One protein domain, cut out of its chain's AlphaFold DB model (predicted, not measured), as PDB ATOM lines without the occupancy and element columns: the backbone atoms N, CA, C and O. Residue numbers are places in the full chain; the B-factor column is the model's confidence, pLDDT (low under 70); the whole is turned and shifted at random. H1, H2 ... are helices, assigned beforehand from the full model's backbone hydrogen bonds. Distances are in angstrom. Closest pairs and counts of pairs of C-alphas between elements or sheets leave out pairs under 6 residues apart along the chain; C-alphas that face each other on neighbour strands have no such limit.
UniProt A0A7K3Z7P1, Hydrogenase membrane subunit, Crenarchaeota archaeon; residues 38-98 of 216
ATOM      1  N   LYS A  38      25.277  27.481  57.343       93.75
ATOM      2  CA  LYS A  38      25.712  28.241  56.157       93.75
ATOM      3  C   LYS A  38      24.543  28.907  55.416       93.75
ATOM      4  O   LYS A  38      24.715  29.997  54.882       93.75
ATOM      5  N   PHE A  39      23.359  28.289  55.438       95.00
ATOM      6  CA  PHE A  39      22.136  28.841  54.843       95.00
ATOM      7  C   PHE A  39      21.613  30.084  55.578       95.00
ATOM      8  O   PHE A  39      21.087  30.998  54.949       95.00
ATOM      9  N   MET A  40      21.774  30.162  56.904       93.69
ATOM     10  CA  MET A  40      21.420  31.373  57.649       93.69
ATOM     11  C   MET A  40      22.437  32.491  57.383       93.69
ATOM     12  O   MET A  40      22.059  33.646  57.180       93.69
ATOM     13  N   LEU A  41      23.724  32.133  57.308       94.88
ATOM     14  CA  LEU A  41      24.801  33.083  57.035       94.88
ATOM     15  C   LEU A  41      24.680  33.715  55.638       94.88
ATOM     16  O   LEU A  41      24.914  34.918  55.491       94.88
ATOM     17  N   SER A  42      24.262  32.952  54.621       95.12
ATOM     18  CA  SER A  42      24.082  33.484  53.264       95.12
ATOM     19  C   SER A  42      23.036  34.598  53.202       95.12
ATOM     20  O   SER A  42      23.244  35.575  52.488       95.12
ATOM     21  N   GLY A  43      21.958  34.504  53.993       94.50
ATOM     22  CA  GLY A  43      20.950  35.565  54.083       94.50
ATOM     23  C   GLY A  43      21.526  36.865  54.646       94.50
ATOM     24  O   GLY A  43      21.360  37.935  54.057       94.50
ATOM     25  N   THR A  44      22.283  36.775  55.744       94.94
ATOM     26  CA  THR A  44      22.949  37.947  56.338       94.94
ATOM     27  C   THR A  44      24.025  38.540  55.429       94.94
ATOM     28  O   THR A  44      24.155  39.761  55.344       94.94
ATOM     29  N   LEU A  45      24.763  37.692  54.706       95.75
ATOM     30  CA  LEU A  45      25.802  38.114  53.771       95.75
ATOM     31  C   LEU A  45      25.202  38.844  52.564       95.75
ATOM     32  O   LEU A  45      25.700  39.902  52.189       95.75
ATOM     33  N   MET A  46      24.099  38.333  52.010       96.50
ATOM     34  CA  MET A  46      23.381  38.988  50.914       96.50
ATOM     35  C   MET A  46      22.925  40.396  51.310       96.50
ATOM     36  O   MET A  46      23.170  41.352  50.576       96.50
ATOM     37  N   LEU A  47      22.313  40.538  52.491       96.12
ATOM     38  CA  LEU A  47      21.839  41.835  52.973       96.12
ATOM     39  C   LEU A  47      23.000  42.804  53.242       96.12
ATOM     40  O   LEU A  47      22.923  43.974  52.877       96.12
ATOM     41  N   SER A  48      24.099  42.315  53.822       95.75
ATOM     42  CA  SER A  48      25.295  43.123  54.080       95.75
ATOM     43  C   SER A  48      25.921  43.660  52.790       95.75
ATOM     44  O   SER A  48      26.219  44.854  52.710       95.75
ATOM     45  N   ILE A  49      26.064  42.814  51.764       95.94
ATOM     46  CA  ILE A  49      26.576  43.229  50.451       95.94
ATOM     47  C   ILE A  49      25.648  44.274  49.832       95.94
ATOM     48  O   ILE A  49      26.124  45.303  49.352       95.94
ATOM     49  N   LEU A  50      24.332  44.053  49.893       96.12
ATOM     50  CA  LEU A  50      23.353  44.993  49.357       96.12
ATOM     51  C   LEU A  50      23.468  46.371  50.027       96.12
ATOM     52  O   LEU A  50      23.487  47.381  49.330       96.12
ATOM     53  N   CYS A  51      23.624  46.434  51.354       95.25
ATOM     54  CA  CYS A  51      23.819  47.699  52.070       95.25
ATOM     55  C   CYS A  51      25.073  48.455  51.606       95.25
ATOM     56  O   CYS A  51      25.019  49.671  51.413       95.25
ATOM     57  N   VAL A  52      26.195  47.754  51.407       93.75
ATOM     58  CA  VAL A  52      27.445  48.374  50.941       93.75
ATOM     59  C   VAL A  52      27.296  48.885  49.508       93.75
ATOM     60  O   VAL A  52      27.663  50.026  49.232       93.75
ATOM     61  N   VAL A  53      26.718  48.081  48.611       93.00
ATOM     62  CA  VAL A  53      26.517  48.455  47.202       93.00
ATOM     63  C   VAL A  53      25.578  49.654  47.082       93.00
ATOM     64  O   VAL A  53      25.925  50.626  46.415       93.00
ATOM     65  N   LEU A  54      24.427  49.629  47.761       92.62
ATOM     66  CA  LEU A  54      23.465  50.734  47.726       92.62
ATOM     67  C   LEU A  54      24.047  52.029  48.316       92.62
ATOM     68  O   LEU A  54      23.754  53.111  47.815       92.62
ATOM     69  N   GLY A  55      24.885  51.933  49.354       91.75
ATOM     70  CA  GLY A  55      25.546  53.095  49.947       91.75
ATOM     71  C   GLY A  55      26.616  53.705  49.035       91.75
ATOM     72  O   GLY A  55      26.574  54.900  48.730       91.75
ATOM     73  N   VAL A  56      27.567  52.885  48.579       93.06
ATOM     74  CA  VAL A  56      28.731  53.336  47.793       93.06
ATOM     75  C   VAL A  56      28.334  53.764  46.376       93.06
ATOM     76  O   VAL A  56      28.840  54.773  45.891       93.06
ATOM     77  N   CYS A  57      27.404  53.048  45.734       91.25
ATOM     78  CA  CYS A  57      26.930  53.335  44.373       91.25
ATOM     79  C   CYS A  57      25.654  54.196  44.342       91.25
ATOM     80  O   CYS A  57      24.931  54.193  43.344       91.25
ATOM     81  N   SER A  58      25.349  54.913  45.427       90.94
ATOM     82  CA  SER A  58      24.103  55.678  45.574       90.94
ATOM     83  C   SER A  58      23.851  56.640  44.409       90.94
ATOM     84  O   SER A  58      22.793  56.579  43.786       90.94
ATOM     85  N   GLN A  59      24.824  57.480  44.045       88.75
ATOM     86  CA  GLN A  59      24.669  58.438  42.943       88.75
ATOM     87  C   GLN A  59      24.414  57.747  41.590       88.75
ATOM     88  O   GLN A  59      23.582  58.196  40.808       88.75
ATOM     89  N   GLN A  60      25.104  56.642  41.312       90.25
ATOM     90  CA  GLN A  60      24.984  55.865  40.080       90.25
ATOM     91  C   GLN A  60      23.582  55.268  39.957       90.25
ATOM     92  O   GLN A  60      22.989  55.314  38.885       90.25
ATOM     93  N   ILE A  61      23.040  54.762  41.066       90.62
ATOM     94  CA  ILE A  61      21.687  54.207  41.129       90.62
ATOM     95  C   ILE A  61      20.640  55.290  40.822       90.62
ATOM     96  O   ILE A  61      19.745  55.059  40.010       90.62
ATOM     97  N   PHE A  62      20.769  56.487  41.406       90.19
ATOM     98  CA  PHE A  62      19.851  57.600  41.123       90.19
ATOM     99  C   PHE A  62      19.959  58.113  39.683       90.19
ATOM    100  O   PHE A  62      18.932  58.365  39.052       90.19
ATOM    101  N   ASN A  63      21.176  58.188  39.136       88.75
ATOM    102  CA  ASN A  63      21.398  58.571  37.742       88.75
ATOM    103  C   ASN A  63      20.769  57.566  36.763       88.75
ATOM    104  O   ASN A  63      20.147  57.981  35.789       88.75
ATOM    105  N   ILE A  64      20.886  56.257  37.026       89.75
ATOM    106  CA  ILE A  64      20.255  55.203  36.207       89.75
ATOM    107  C   ILE A  64      18.724  55.318  36.241       89.75
ATOM    108  O   ILE A  64      18.072  55.086  35.227       89.75
ATOM    109  N   MET A  65      18.146  55.723  37.376       90.50
ATOM    110  CA  MET A  65      16.708  55.986  37.503       90.50
ATOM    111  C   MET A  65      16.246  57.304  36.848       90.50
ATOM    112  O   MET A  65      15.059  57.612  36.890       90.50
ATOM    113  N   GLY A  66      17.149  58.083  36.242       88.00
ATOM    114  CA  GLY A  66      16.810  59.339  35.566       88.00
ATOM    115  C   GLY A  66      16.633  60.539  36.502       88.00
ATOM    116  O   GLY A  66      16.166  61.589  36.063       88.00
ATOM    117  N   TYR A  67      17.018  60.420  37.778       85.62
ATOM    118  CA  TYR A  67      16.980  61.529  38.729       85.62
ATOM    119  C   TYR A  67      18.333  62.241  38.782       85.62
ATOM    120  O   TYR A  67      19.314  61.708  39.299       85.62
ATOM    121  N   SER A  68      18.387  63.485  38.310       76.44
ATOM    122  CA  SER A  68      19.587  64.324  38.369       76.44
ATOM    123  C   SER A  68      19.652  65.119  39.679       76.44
ATOM    124  O   SER A  68      19.520  66.344  39.686       76.44
ATOM    125  N   PHE A  69      19.826  64.430  40.810       78.25
ATOM    126  CA  PHE A  69      20.143  65.094  42.079       78.25
ATOM    127  C   PHE A  69      21.648  65.372  42.182       78.25
ATOM    128  O   PHE A  69      22.476  64.531  41.830       78.25
ATOM    129  N   GLN A  70      22.019  66.537  42.720       80.44
ATOM    130  CA  GLN A  70      23.406  66.886  43.054       80.44
ATOM    131  C   GLN A  70      23.844  66.146  44.329       80.44
ATOM    132  O   GLN A  70      23.989  66.730  45.400       80.44
ATOM    133  N   LEU A  71      24.000  64.826  44.227       80.50
ATOM    134  CA  LEU A  71      24.521  63.987  45.302       80.50
ATOM    135  C   LEU A  71      26.052  63.906  45.209       80.50
ATOM    136  O   LEU A  71      26.584  63.737  44.107       80.50
ATOM    137  N   PRO A  72      26.781  63.985  46.336       84.69
ATOM    138  CA  PRO A  72      28.214  63.722  46.345       84.69
ATOM    139  C   PRO A  72      28.524  62.290  45.881       84.69
ATOM    140  O   PRO A  72      27.867  61.338  46.306       84.69
ATOM    141  N   ASN A  73      29.559  62.126  45.053       87.94
ATOM    142  CA  ASN A  73      29.970  60.813  44.557       87.94
ATOM    143  C   ASN A  73      30.712  60.010  45.634       87.94
ATOM    144  O   ASN A  73      31.916  60.179  45.838       87.94
ATOM    145  N   MET A  74      30.000  59.106  46.305       91.06
ATOM    146  CA  MET A  74      30.570  58.252  47.354       91.06
ATOM    147  C   MET A  74      31.443  57.111  46.813       91.06
ATOM    148  O   MET A  74      32.200  56.521  47.587       91.06
ATOM    149  N   LEU A  75      31.415  56.822  45.505       91.56
ATOM    150  CA  LEU A  75      32.191  55.724  44.921       91.56
ATOM    151  C   LEU A  75      33.694  55.947  45.075       91.56
ATOM    152  O   LEU A  75      34.415  55.022  45.436       91.56
ATOM    153  N   PHE A  76      34.166  57.177  44.858       90.69
ATOM    154  CA  PHE A  76      35.588  57.499  44.981       90.69
ATOM    155  C   PHE A  76      36.107  57.249  46.403       90.69
ATOM    156  O   PHE A  76      37.104  56.555  46.597       90.69
ATOM    157  N   ILE A  77      35.376  57.743  47.405       92.62
ATOM    158  CA  ILE A  77      35.691  57.530  48.824       92.62
ATOM    159  C   ILE A  77      35.611  56.037  49.171       92.62
ATOM    160  O   ILE A  77      36.495  55.517  49.849       92.62
ATOM    161  N   GLY A  78      34.592  55.331  48.671       93.38
ATOM    162  CA  GLY A  78      34.427  53.893  48.879       93.38
ATOM    163  C   GLY A  78      35.598  53.072  48.335       93.38
ATOM    164  O   GLY A  78      36.120  52.214  49.045       93.38
ATOM    165  N   VAL A  79      36.062  53.365  47.115       93.50
ATOM    166  CA  VAL A  79      37.222  52.697  46.499       93.50
ATOM    167  C   VAL A  79      38.500  52.981  47.284       93.50
ATOM    168  O   VAL A  79      39.275  52.058  47.529       93.50
ATOM    169  N   ILE A  80      38.708  54.222  47.732       95.31
ATOM    170  CA  ILE A  80      39.861  54.579  48.566       95.31
ATOM    171  C   ILE A  80      39.846  53.789  49.878       95.31
ATOM    172  O   ILE A  80      40.847  53.168  50.227       95.31
ATOM    173  N   LEU A  81      38.716  53.766  50.593       95.31
ATOM    174  CA  LEU A  81      38.587  53.033  51.857       95.31
ATOM    175  C   LEU A  81      38.778  51.524  51.667       95.31
ATOM    176  O   LEU A  81      39.474  50.896  52.463       95.31
ATOM    177  N   ALA A  82      38.220  50.947  50.598       94.44
ATOM    178  CA  ALA A  82      38.430  49.545  50.250       94.44
ATOM    179  C   ALA A  82      39.904  49.257  49.930       94.44
ATOM    180  O   ALA A  82      40.449  48.256  50.392       94.44
ATOM    181  N   GLY A  83      40.571  50.156  49.202       96.38
ATOM    182  CA  GLY A  83      42.002  50.078  48.913       96.38
ATOM    183  C   GLY A  83      42.851  50.109  50.183       96.38
ATOM    184  O   GLY A  83      43.693  49.234  50.374       96.38
ATOM    185  N   PHE A  84      42.590  51.050  51.094       97.31
ATOM    186  CA  PHE A  84      43.259  51.109  52.399       97.31
ATOM    187  C   PHE A  84      43.001  49.857  53.242       97.31
ATOM    188  O   PHE A  84      43.928  49.320  53.848       97.31
ATOM    189  N   TYR A  85      41.766  49.355  53.264       96.25
ATOM    190  CA  TYR A  85      41.432  48.112  53.956       96.25
ATOM    191  C   TYR A  85      42.208  46.917  53.384       96.25
ATOM    192  O   TYR A  85      42.858  46.195  54.137       96.25
ATOM    193  N   LEU A  86      42.224  46.736  52.062       96.94
ATOM    194  CA  LEU A  86      42.967  45.653  51.410       96.94
ATOM    195  C   LEU A  86      44.478  45.785  51.613       96.94
ATOM    196  O   LEU A  86      45.143  44.787  51.882       96.94
ATOM    197  N   LEU A  87      45.015  47.004  51.540       96.81
ATOM    198  CA  LEU A  87      46.428  47.277  51.785       96.81
ATOM    199  C   LEU A  87      46.807  46.970  53.239       96.81
ATOM    200  O   LEU A  87      47.792  46.274  53.478       96.81
ATOM    201  N   SER A  88      46.023  47.439  54.214       95.50
ATOM    202  CA  SER A  88      46.245  47.130  55.634       95.50
ATOM    203  C   SER A  88      46.150  45.627  55.901       95.50
ATOM    204  O   SER A  88      47.014  45.060  56.558       95.50
ATOM    205  N   TRP A  89      45.172  44.939  55.313       95.44
ATOM    206  CA  TRP A  89      45.049  43.490  55.419       95.44
ATOM    207  C   TRP A  89      46.248  42.752  54.805       95.44
ATOM    208  O   TRP A  89      46.806  41.855  55.439       95.44
ATOM    209  N   ALA A  90      46.680  43.143  53.604       95.56
ATOM    210  CA  ALA A  90      47.810  42.534  52.906       95.56
ATOM    211  C   ALA A  90      49.134  42.771  53.644       95.56
ATOM    212  O   ALA A  90      49.906  41.834  53.840       95.56
ATOM    213  N   THR A  91      49.374  43.999  54.111       95.31
ATOM    214  CA  THR A  91      50.561  44.352  54.907       95.31
ATOM    215  C   THR A  91      50.574  43.619  56.244       95.31
ATOM    216  O   THR A  91      51.590  43.017  56.587       95.31
ATOM    217  N   LEU A  92      49.447  43.566  56.964       93.75
ATOM    218  CA  LEU A  92      49.329  42.789  58.197       93.75
ATOM    219  C   LEU A  92      49.591  41.304  57.946       93.75
ATOM    220  O   LEU A  92      50.335  40.695  58.710       93.75
ATOM    221  N   ARG A  93      49.048  40.720  56.872       90.38
ATOM    222  CA  ARG A  93      49.312  39.317  56.517       90.38
ATOM    223  C   ARG A  93      50.762  39.049  56.120       90.38
ATOM    224  O   ARG A  93      51.267  37.979  56.442       90.38
ATOM    225  N   ALA A  94      51.413  39.979  55.426       92.25
ATOM    226  CA  ALA A  94      52.797  39.823  54.988       92.25
ATOM    227  C   ALA A  94      53.804  40.014  56.135       92.25
ATOM    228  O   ALA A  94      54.800  39.296  56.208       92.25
ATOM    229  N   LEU A  95      53.548  40.969  57.035       92.88
ATOM    230  CA  LEU A  95      54.468  41.341  58.116       92.88
ATOM    231  C   LEU A  95      54.241  40.536  59.405       92.88
ATOM    232  O   LEU A  95      55.182  40.317  60.172       92.88
ATOM    233  N   THR A  96      53.012  40.082  59.667       88.25
ATOM    234  CA  THR A  96      52.682  39.397  60.925       88.25
ATOM    235  C   THR A  96      52.957  37.903  60.821       88.25
ATOM    236  O   THR A  96      52.334  37.178  60.049       88.25
ATOM    237  N   LYS A  97      53.851  37.395  61.675       82.81
ATOM    238  CA  LYS A  97      54.018  35.949  61.868       82.81
ATOM    239  C   LYS A  97      52.835  35.432  62.690       82.81
ATOM    240  O   LYS A  97      52.739  35.738  63.876       82.81
ATOM    241  N   ASN A  98      51.955  34.643  62.073       71.25
ATOM    242  CA  ASN A  98      50.756  34.059  62.692       71.25
ATOM    243  C   ASN A  98      51.089  33.012  63.776       71.25
ATOM    244  O   ASN A  98      50.843  31.821  63.612       71.25
TER     245      ASN A  98
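Overview. This is residues 38 to 98 of the 216 residues of the protein "Hydrogenase membrane subunit" of Crenarchaeota archaeon (UniProt A0A7K3Z7P1). What shape does the backbone make? The longest helix, H3, and the long helix H1 make a flat, open V, meeting where H1 ends and H3 begins, with the free parts of both helices, residues 38 to 51 and 80 to 95, sticking out as two arms. Beyond the point of the V lie the short helix H2 and the loop of residues 65 to 73 that leads back to H3. What is it made of, and how large is it? The printed part has 61 residues with three named helices, in the order H1, H2, H3, and no named strand; its class is all helix. It is only just extended, close to loose, with a radius of gyration of the C-alphas of 16.2 A and spans of 51 by 32 by 11 A.

Along the chain. Where is the longest helix? H3 holds residues 74 to 95, from C-alpha 74 at (30.570, 58.252, 47.354) to C-alpha 95 at (54.468, 41.341, 58.116), a length of 31.2 A. Where are the other two? H1 holds residues 38 to 56 and is 26.6 A long, beginning with C-alpha 38 at (25.712, 28.241, 56.157). H2 holds residues 58 to 64 and is 10.1 A long.

Arrangement. How does H3 stand to H1? They touch, with residues 74 to 78 of H3 and 55 to 56 of H1 alone; their closest C-alphas, those of Leu 75 and Val 56, are 5.1 A apart. They run opposite ways at a steep tilt of 53 degrees. Where does H2 stand? It is close to H3 but not clearly touching, the closest C-alphas being those of Ser 58 and Met 74 at 7.2 A, and the two run opposite ways at a steep tilt of 49 degrees. It is also close to H1 but not clearly touching, the closest C-alphas being those of Ile 61 and Leu 54 at 7.7 A, with their lines about perpendicular at 77 degrees. What do the backbone N and O atoms show? Every O i to N i+4 pair is within hydrogen-bond range in H2 and H3, and 14 of 15 are in H1.

Size, cuts and confidence. How far does it reach? The two C-alphas farthest apart, those of Gly 66 and Lys 97, are 51.2 A apart. Which parts stand free? Residues 38 to 51, which belong to H1, stand free, and so do residues 80 to 98, of which 80 to 95 belong to H3. Is there a cut, a long link or a doubtful stretch? The printed part has no cut; the link from H1 to H2 is tight, and that from H2 to H3, with 9 residues, is short. The mean pLDDT of the printed part is 91.6, and no printed residue is under 70.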